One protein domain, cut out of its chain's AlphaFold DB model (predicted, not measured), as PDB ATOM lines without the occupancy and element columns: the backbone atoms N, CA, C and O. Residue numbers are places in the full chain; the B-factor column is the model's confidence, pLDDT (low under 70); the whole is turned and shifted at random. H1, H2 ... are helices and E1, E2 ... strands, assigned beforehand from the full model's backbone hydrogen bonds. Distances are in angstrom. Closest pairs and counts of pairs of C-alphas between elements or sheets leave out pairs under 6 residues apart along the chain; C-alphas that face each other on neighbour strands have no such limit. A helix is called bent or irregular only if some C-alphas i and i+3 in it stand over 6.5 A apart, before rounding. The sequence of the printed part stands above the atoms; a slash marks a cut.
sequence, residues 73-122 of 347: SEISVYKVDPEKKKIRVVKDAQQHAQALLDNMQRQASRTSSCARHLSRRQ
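Overview. This is residues 73 to 122 of the 347 residues of the protein "Hypothetical protein" of Euplotes harpa (UniProt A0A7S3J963). A small two-stranded hairpin, E1 and E2, forms a head at one end of a single long helix, H1, which runs on nearly straight and makes most of the length of a thin rod, with the hairpin making the rest. The stretch before E1, residues 73 to 77, folds back beside the first part of H1, while the far part of the helix, residues 102 to 122, sticks out with nothing beside it. The printed part has 50 residues with two named strands and one named helix, in the order E1, E2, H1 along the chain; the sheet has the order E1 - E2 and is antiparallel. The class is mostly helix, with 32 residues in the helix and 8 in the strands. The whole is extended, with a radius of gyration of the C-alphas of 18.6 A and spans of 63 by 14 by 13 A.

Along the chain. Strand E1 covers residues 78 to 81, and its first C-alpha, that of Tyr 78, is at (203.556, 211.220, 267.560). Strand E2 covers residues 86 to 89. Helix H1 covers residues 91 to 122 and measures 47.6 A from first to last C-alpha. It begins with C-alpha 91 at (203.658, 204.341, 261.876) and ends with C-alpha 122 at (164.807, 183.874, 280.140).

Arrangement. E1 and E2 are antiparallel neighbours and form a hairpin, with an angle of 152 degrees between their N-to-C directions. The C-alphas of Tyr 78 and Val 89 face each other at 4.7 A, and those of Asp 81 and Lys 86 face each other at 6.0 A. Across the pair, N 79 and O 88 are within hydrogen-bond range at 2.9 A, and N 88 and O 79 at 3.2 A. A tight link of 1 residue, Val 90, joins E2 to H1. E1 and H1 are apart, with no C-alpha of the one within 8 A of the other. H1 is not bent, and in it every O i to N i+4 pair is within hydrogen-bond range. Residues 102 to 122, which belong to H1, stand free: no C-alpha 8 or more residues away along the chain comes within 10 A of theirs.

Size, cuts and confidence. The two C-alphas farthest apart are those of Glu 83, in the link between the strands, and Gln 122, at 63.0 A. The first and last printed C-alphas, those of Ser 73 and Gln 122, are 36.3 A apart. The printed part has no cut, and the two links, E1 to E2 and E2 to H1, are tight. The mean pLDDT of the printed part is 80.2; this predicted model is under 70 at residue 73 and at residues 118 to 122.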
ATOM      1  N   SER A  73     187.510 207.375 265.523       65.88
ATOM      2  CA  SER A  73     187.774 207.042 264.118       65.88
ATOM      3  C   SER A  73     189.266 206.929 263.779       65.88
ATOM      4  O   SER A  73     189.621 206.139 262.905       65.88
ATOM      5  N   GLU A  74     190.163 207.624 264.491       75.19
ATOM      6  CA  GLU A  74     191.604 207.555 264.209       75.19
ATOM      7  C   GLU A  74     192.492 207.804 265.446       75.19
ATOM      8  O   GLU A  74     192.306 208.765 266.196       75.19
ATOM      9  N   ILE A  75     193.514 206.958 265.650       76.12
ATOM     10  CA  ILE A  75     194.566 207.174 266.659       76.12
ATOM     11  C   ILE A  75     195.874 207.531 265.954       76.12
ATOM     12  O   ILE A  75     196.493 206.688 265.311       76.12
ATOM     13  N   SER A  76     196.355 208.759 266.144       79.06
ATOM     14  CA  SER A  76     197.681 209.183 265.679       79.06
ATOM     15  C   SER A  76     198.697 209.167 266.822       79.06
ATOM     16  O   SER A  76     198.476 209.769 267.872       79.06
ATOM     17  N   VAL A  77     199.843 208.497 266.634       81.81
ATOM     18  CA  VAL A  77     200.932 208.464 267.629       81.81
ATOM     19  C   VAL A  77     202.129 209.266 267.137       81.81
ATOM     20  O   VAL A  77     202.775 208.929 266.140       81.81
ATOM     21  N   TYR A  78     202.468 210.310 267.888       80.88
ATOM     22  CA  TYR A  78     203.556 211.220 267.560       80.88
ATOM     23  C   TYR A  78     204.778 210.988 268.447       80.88
ATOM     24  O   TYR A  78     204.682 210.842 269.666       80.88
ATOM     25  N   LYS A  79     205.964 211.019 267.837       79.44
ATOM     26  CA  LYS A  79     207.236 211.121 268.557       79.44
ATOM     27  C   LYS A  79     207.762 212.537 268.413       79.44
ATOM     28  O   LYS A  79     208.057 212.993 267.307       79.44
ATOM     29  N   VAL A  80     207.874 213.220 269.547       81.25
ATOM     30  CA  VAL A  80     208.437 214.568 269.626       81.25
ATOM     31  C   VAL A  80     209.923 214.441 269.934       81.25
ATOM     32  O   VAL A  80     210.300 213.936 270.989       81.25
ATOM     33  N   ASP A  81     210.766 214.876 268.997       82.38
ATOM     34  CA  ASP A  81     212.202 215.022 269.228       82.38
ATOM     35  C   ASP A  81     212.469 216.445 269.760       82.38
ATOM     36  O   ASP A  81     212.343 217.409 268.992       82.38
ATOM     37  N   PRO A  82     212.779 216.613 271.062       76.00
ATOM     38  CA  PRO A  82     212.883 217.932 271.685       76.00
ATOM     39  C   PRO A  82     214.026 218.770 271.105       76.00
ATOM     40  O   PRO A  82     213.936 219.994 271.094       76.00
ATOM     41  N   GLU A  83     215.071 218.133 270.577       80.75
ATOM     42  CA  GLU A  83     216.232 218.837 270.023       80.75
ATOM     43  C   GLU A  83     215.990 219.313 268.590       80.75
ATOM     44  O   GLU A  83     216.559 220.312 268.153       80.75
ATOM     45  N   LYS A  84     215.126 218.617 267.843       81.38
ATOM     46  CA  LYS A  84     214.930 218.878 266.410       81.38
ATOM     47  C   LYS A  84     213.671 219.670 266.088       81.38
ATOM     48  O   LYS A  84     213.471 219.975 264.914       81.38
ATOM     49  N   LYS A  85     212.814 219.961 267.081       82.06
ATOM     50  CA  LYS A  85     211.482 220.581 266.892       82.06
ATOM     51  C   LYS A  85     210.687 219.940 265.738       82.06
ATOM     52  O   LYS A  85     209.905 220.604 265.067       82.06
ATOM     53  N   LYS A  86     210.908 218.647 265.470       77.75
ATOM     54  CA  LYS A  86     210.237 217.898 264.403       77.75
ATOM     55  C   LYS A  86     209.353 216.841 265.034       77.75
ATOM     56  O   LYS A  86     209.827 215.995 265.793       77.75
ATOM     57  N   ILE A  87     208.076 216.896 264.686       80.31
ATOM     58  CA  ILE A  87     207.088 215.881 265.023       80.31
ATOM     59  C   ILE A  87     207.143 214.831 263.915       80.31
ATOM     60  O   ILE A  87     207.055 215.167 262.733       80.31
ATOM     61  N   ARG A  88     207.344 213.564 264.277       79.56
ATOM     62  CA  ARG A  88     207.237 212.445 263.332       79.56
ATOM     63  C   ARG A  88     206.115 211.524 263.779       79.56
ATOM     64  O   ARG A  88     206.072 211.139 264.947       79.56
ATOM     65  N   VAL A  89     205.246 211.160 262.844       80.12
ATOM     66  CA  VAL A  89     204.276 210.081 263.040       80.12
ATOM     67  C   VAL A  89     205.052 208.770 263.125       80.12
ATOM     68  O   VAL A  89     205.872 208.471 262.252       80.12
ATOM     69  N   VAL A  90     204.835 208.004 264.191       90.69
ATOM     70  CA  VAL A  90     205.442 206.679 264.343       90.69
ATOM     71  C   VAL A  90     204.443 205.652 263.828       90.69
ATOM     72  O   VAL A  90     203.568 205.218 264.573       90.69
ATOM     73  N   LYS A  91     204.578 205.274 262.551       85.62
ATOM     74  CA  LYS A  91     203.658 204.341 261.876       85.62
ATOM     75  C   LYS A  91     203.494 203.020 262.638       85.62
ATOM     76  O   LYS A  91     202.370 202.569 262.815       85.62
ATOM     77  N   ASP A  92     204.577 202.471 263.184       81.94
ATOM     78  CA  ASP A  92     204.531 201.206 263.934       81.94
ATOM     79  C   ASP A  92     203.716 201.328 265.232       81.94
ATOM     80  O   ASP A  92     202.962 200.432 265.604       81.94
ATOM     81  N   ALA A  93     203.820 202.472 265.919       78.12
ATOM     82  CA  ALA A  93     203.069 202.725 267.146       78.12
ATOM     83  C   ALA A  93     201.590 203.013 266.856       78.12
ATOM     84  O   ALA A  93     200.729 202.616 267.638       78.12
ATOM     85  N   GLN A  94     201.300 203.657 265.723       86.06
ATOM     86  CA  GLN A  94     199.941 203.853 265.223       86.06
ATOM     87  C   GLN A  94     199.280 202.513 264.868       86.06
ATOM     88  O   GLN A  94     198.181 202.242 265.340       86.06
ATOM     89  N   GLN A  95     199.972 201.628 264.142       84.00
ATOM     90  CA  GLN A  95     199.467 200.285 263.827       84.00
ATOM     91  C   GLN A  95     199.203 199.455 265.090       84.00
ATOM     92  O   GLN A  95     198.163 198.808 265.202       84.00
ATOM     93  N   HIS A  96     200.107 199.507 266.072       84.50
ATOM     94  CA  HIS A  96     199.917 198.802 267.338       84.50
ATOM     95  C   HIS A  96     198.741 199.364 268.157       84.50
ATOM     96  O   HIS A  96     197.974 198.601 268.745       84.50
ATOM     97  N   ALA A  97     198.573 200.690 268.196       79.94
ATOM     98  CA  ALA A  97     197.439 201.321 268.870       79.94
ATOM     99  C   ALA A  97     196.103 200.972 268.193       79.94
ATOM    100  O   ALA A  97     195.136 200.658 268.889       79.94
ATOM    101  N   GLN A  98     196.072 200.940 266.859       85.31
ATOM    102  CA  GLN A  98     194.890 200.544 266.097       85.31
ATOM    103  C   GLN A  98     194.520 199.075 266.348       85.31
ATOM    104  O   GLN A  98     193.375 198.770 266.665       85.31
ATOM    105  N   ALA A  99     195.504 198.170 266.335       86.19
ATOM    106  CA  ALA A  99     195.275 196.754 266.628       86.19
ATOM    107  C   ALA A  99     194.728 196.512 268.052       86.19
ATOM    108  O   ALA A  99     193.967 195.568 268.286       86.19
ATOM    109  N   LEU A 100     195.103 197.353 269.024       87.19
ATOM    110  CA  LEU A 100     194.537 197.309 270.374       87.19
ATOM    111  C   LEU A 100     193.077 197.774 270.403       87.19
ATOM    112  O   LEU A 100     192.259 197.126 271.063       87.19
ATOM    113  N   LEU A 101     192.749 198.853 269.688       87.12
ATOM    114  CA  LEU A 101     191.380 199.360 269.586       87.12
ATOM    115  C   LEU A 101     190.455 198.319 268.937       87.12
ATOM    116  O   LEU A 101     189.416 197.983 269.509       87.12
ATOM    117  N   ASP A 102     190.890 197.712 267.832       88.31
ATOM    118  CA  ASP A 102     190.141 196.660 267.135       88.31
ATOM    119  C   ASP A 102     189.881 195.448 268.047       88.31
ATOM    120  O   ASP A 102     188.791 194.869 268.056       88.31
ATOM    121  N   ASN A 103     190.870 195.061 268.859       90.56
ATOM    122  CA  ASN A 103     190.712 193.974 269.826       90.56
ATOM    123  C   ASN A 103     189.714 194.322 270.936       90.56
ATOM    124  O   ASN A 103     188.901 193.471 271.310       90.56
ATOM    125  N   MET A 104     189.741 195.555 271.447       84.81
ATOM    126  CA  MET A 104     188.762 196.019 272.431       84.81
ATOM    127  C   MET A 104     187.344 196.027 271.855       84.81
ATOM    128  O   MET A 104     186.419 195.528 272.501       84.81
ATOM    129  N   GLN A 105     187.172 196.516 270.627       88.44
ATOM    130  CA  GLN A 105     185.871 196.556 269.964       88.44
ATOM    131  C   GLN A 105     185.335 195.139 269.711       88.44
ATOM    132  O   GLN A 105     184.187 194.844 270.043       88.44
ATOM    133  N   ARG A 106     186.191 194.203 269.270       87.75
ATOM    134  CA  ARG A 106     185.834 192.775 269.148       87.75
ATOM    135  C   ARG A 106     185.411 192.157 270.483       87.75
ATOM    136  O   ARG A 106     184.489 191.337 270.506       87.75
ATOM    137  N   GLN A 107     186.055 192.519 271.595       86.38
ATOM    138  CA  GLN A 107     185.642 192.052 272.923       86.38
ATOM    139  C   GLN A 107     184.278 192.622 273.332       86.38
ATOM    140  O   GLN A 107     183.433 191.857 273.801       86.38
ATOM    141  N   ALA A 108     184.026 193.912 273.094       80.38
ATOM    142  CA  ALA A 108     182.732 194.543 273.367       80.38
ATOM    143  C   ALA A 108     181.590 193.923 272.536       80.38
ATOM    144  O   ALA A 108     180.507 193.637 273.054       80.38
ATOM    145  N   SER A 109     181.832 193.611 271.259       86.88
ATOM    146  CA  SER A 109     180.847 192.908 270.429       86.88
ATOM    147  C   SER A 109     180.533 191.510 270.976       86.88
ATOM    148  O   SER A 109     179.362 191.124 271.039       86.88
ATOM    149  N   ARG A 110     181.545 190.764 271.445       85.50
ATOM    150  CA  ARG A 110     181.357 189.428 272.042       85.50
ATOM    151  C   ARG A 110     180.545 189.473 273.337       85.50
ATOM    152  O   ARG A 110     179.669 188.628 273.526       85.50
ATOM    153  N   THR A 111     180.789 190.449 274.211       80.00
ATOM    154  CA  THR A 111     180.029 190.581 275.465       80.00
ATOM    155  C   THR A 111     178.574 190.971 275.206       80.00
ATOM    156  O   THR A 111     177.681 190.387 275.822       80.00
ATOM    157  N   SER A 112     178.305 191.853 274.235       82.44
ATOM    158  CA  SER A 112     176.929 192.209 273.845       82.44
ATOM    159  C   SER A 112     176.141 191.029 273.255       82.44
ATOM    160  O   SER A 112     174.937 190.902 273.481       82.44
ATOM    161  N   SER A 113     176.813 190.138 272.516       81.81
ATOM    162  CA  SER A 113     176.202 188.921 271.970       81.81
ATOM    163  C   SER A 113     175.857 187.925 273.084       81.81
ATOM    164  O   SER A 113     174.743 187.403 273.136       81.81
ATOM    165  N   CYS A 114     176.764 187.740 274.048       77.50
ATOM    166  CA  CYS A 114     176.524 186.889 275.215       77.50
ATOM    167  C   CYS A 114     175.339 187.393 276.063       77.50
ATOM    168  O   CYS A 114     174.479 186.605 276.457       77.50
ATOM    169  N   ALA A 115     175.234 188.712 276.268       73.50
ATOM    170  CA  ALA A 115     174.105 189.324 276.972       73.50
ATOM    171  C   ALA A 115     172.765 189.070 276.255       73.50
ATOM    172  O   ALA A 115     171.790 188.678 276.895       73.50
ATOM    173  N   ARG A 116     172.725 189.191 274.918       73.75
ATOM    174  CA  ARG A 116     171.524 188.878 274.122       73.75
ATOM    175  C   ARG A 116     171.118 187.403 274.211       73.75
ATOM    176  O   ARG A 116     169.926 187.108 274.291       73.75
ATOM    177  N   HIS A 117     172.079 186.479 274.245       74.38
ATOM    178  CA  HIS A 117     171.791 185.051 274.428       74.38
ATOM    179  C   HIS A 117     171.248 184.719 275.825       74.38
ATOM    180  O   HIS A 117     170.365 183.866 275.944       74.38
ATOM    181  N   LEU A 118     171.727 185.399 276.870       69.31
ATOM    182  CA  LEU A 118     171.213 185.228 278.231       69.31
ATOM    183  C   LEU A 118     169.785 185.767 278.381       69.31
ATOM    184  O   LEU A 118     168.955 185.082 278.974       69.31
ATOM    185  N   SER A 119     169.467 186.923 277.786       69.12
ATOM    186  CA  SER A 119     168.093 187.448 277.785       69.12
ATOM    187  C   SER A 119     167.120 186.538 277.035       69.12
ATOM    188  O   SER A 119     166.025 186.294 277.527       69.12
ATOM    189  N   ARG A 120     167.508 185.959 275.888       68.56
ATOM    190  CA  ARG A 120     166.628 185.023 275.158       68.56
ATOM    191  C   ARG A 120     166.304 183.763 275.963       68.56
ATOM    192  O   ARG A 120     165.154 183.344 275.996       68.56
ATOM    193  N   ARG A 121     167.269 183.215 276.712       65.56
ATOM    194  CA  ARG A 121     167.027 182.042 277.574       65.56
ATOM    195  C   ARG A 121     166.049 182.297 278.725       65.56
ATOM    196  O   ARG A 121     165.499 181.331 279.241       65.56
ATOM    197  N   GLN A 122     165.814 183.549 279.122       60.47
ATOM    198  CA  GLN A 122     164.807 183.874 280.140       60.47
ATOM    199  C   GLN A 122     163.375 183.910 279.586       60.47
ATOM    200  O   GLN A 122     162.432 183.789 280.362       60.47
TER     201      GLN A 122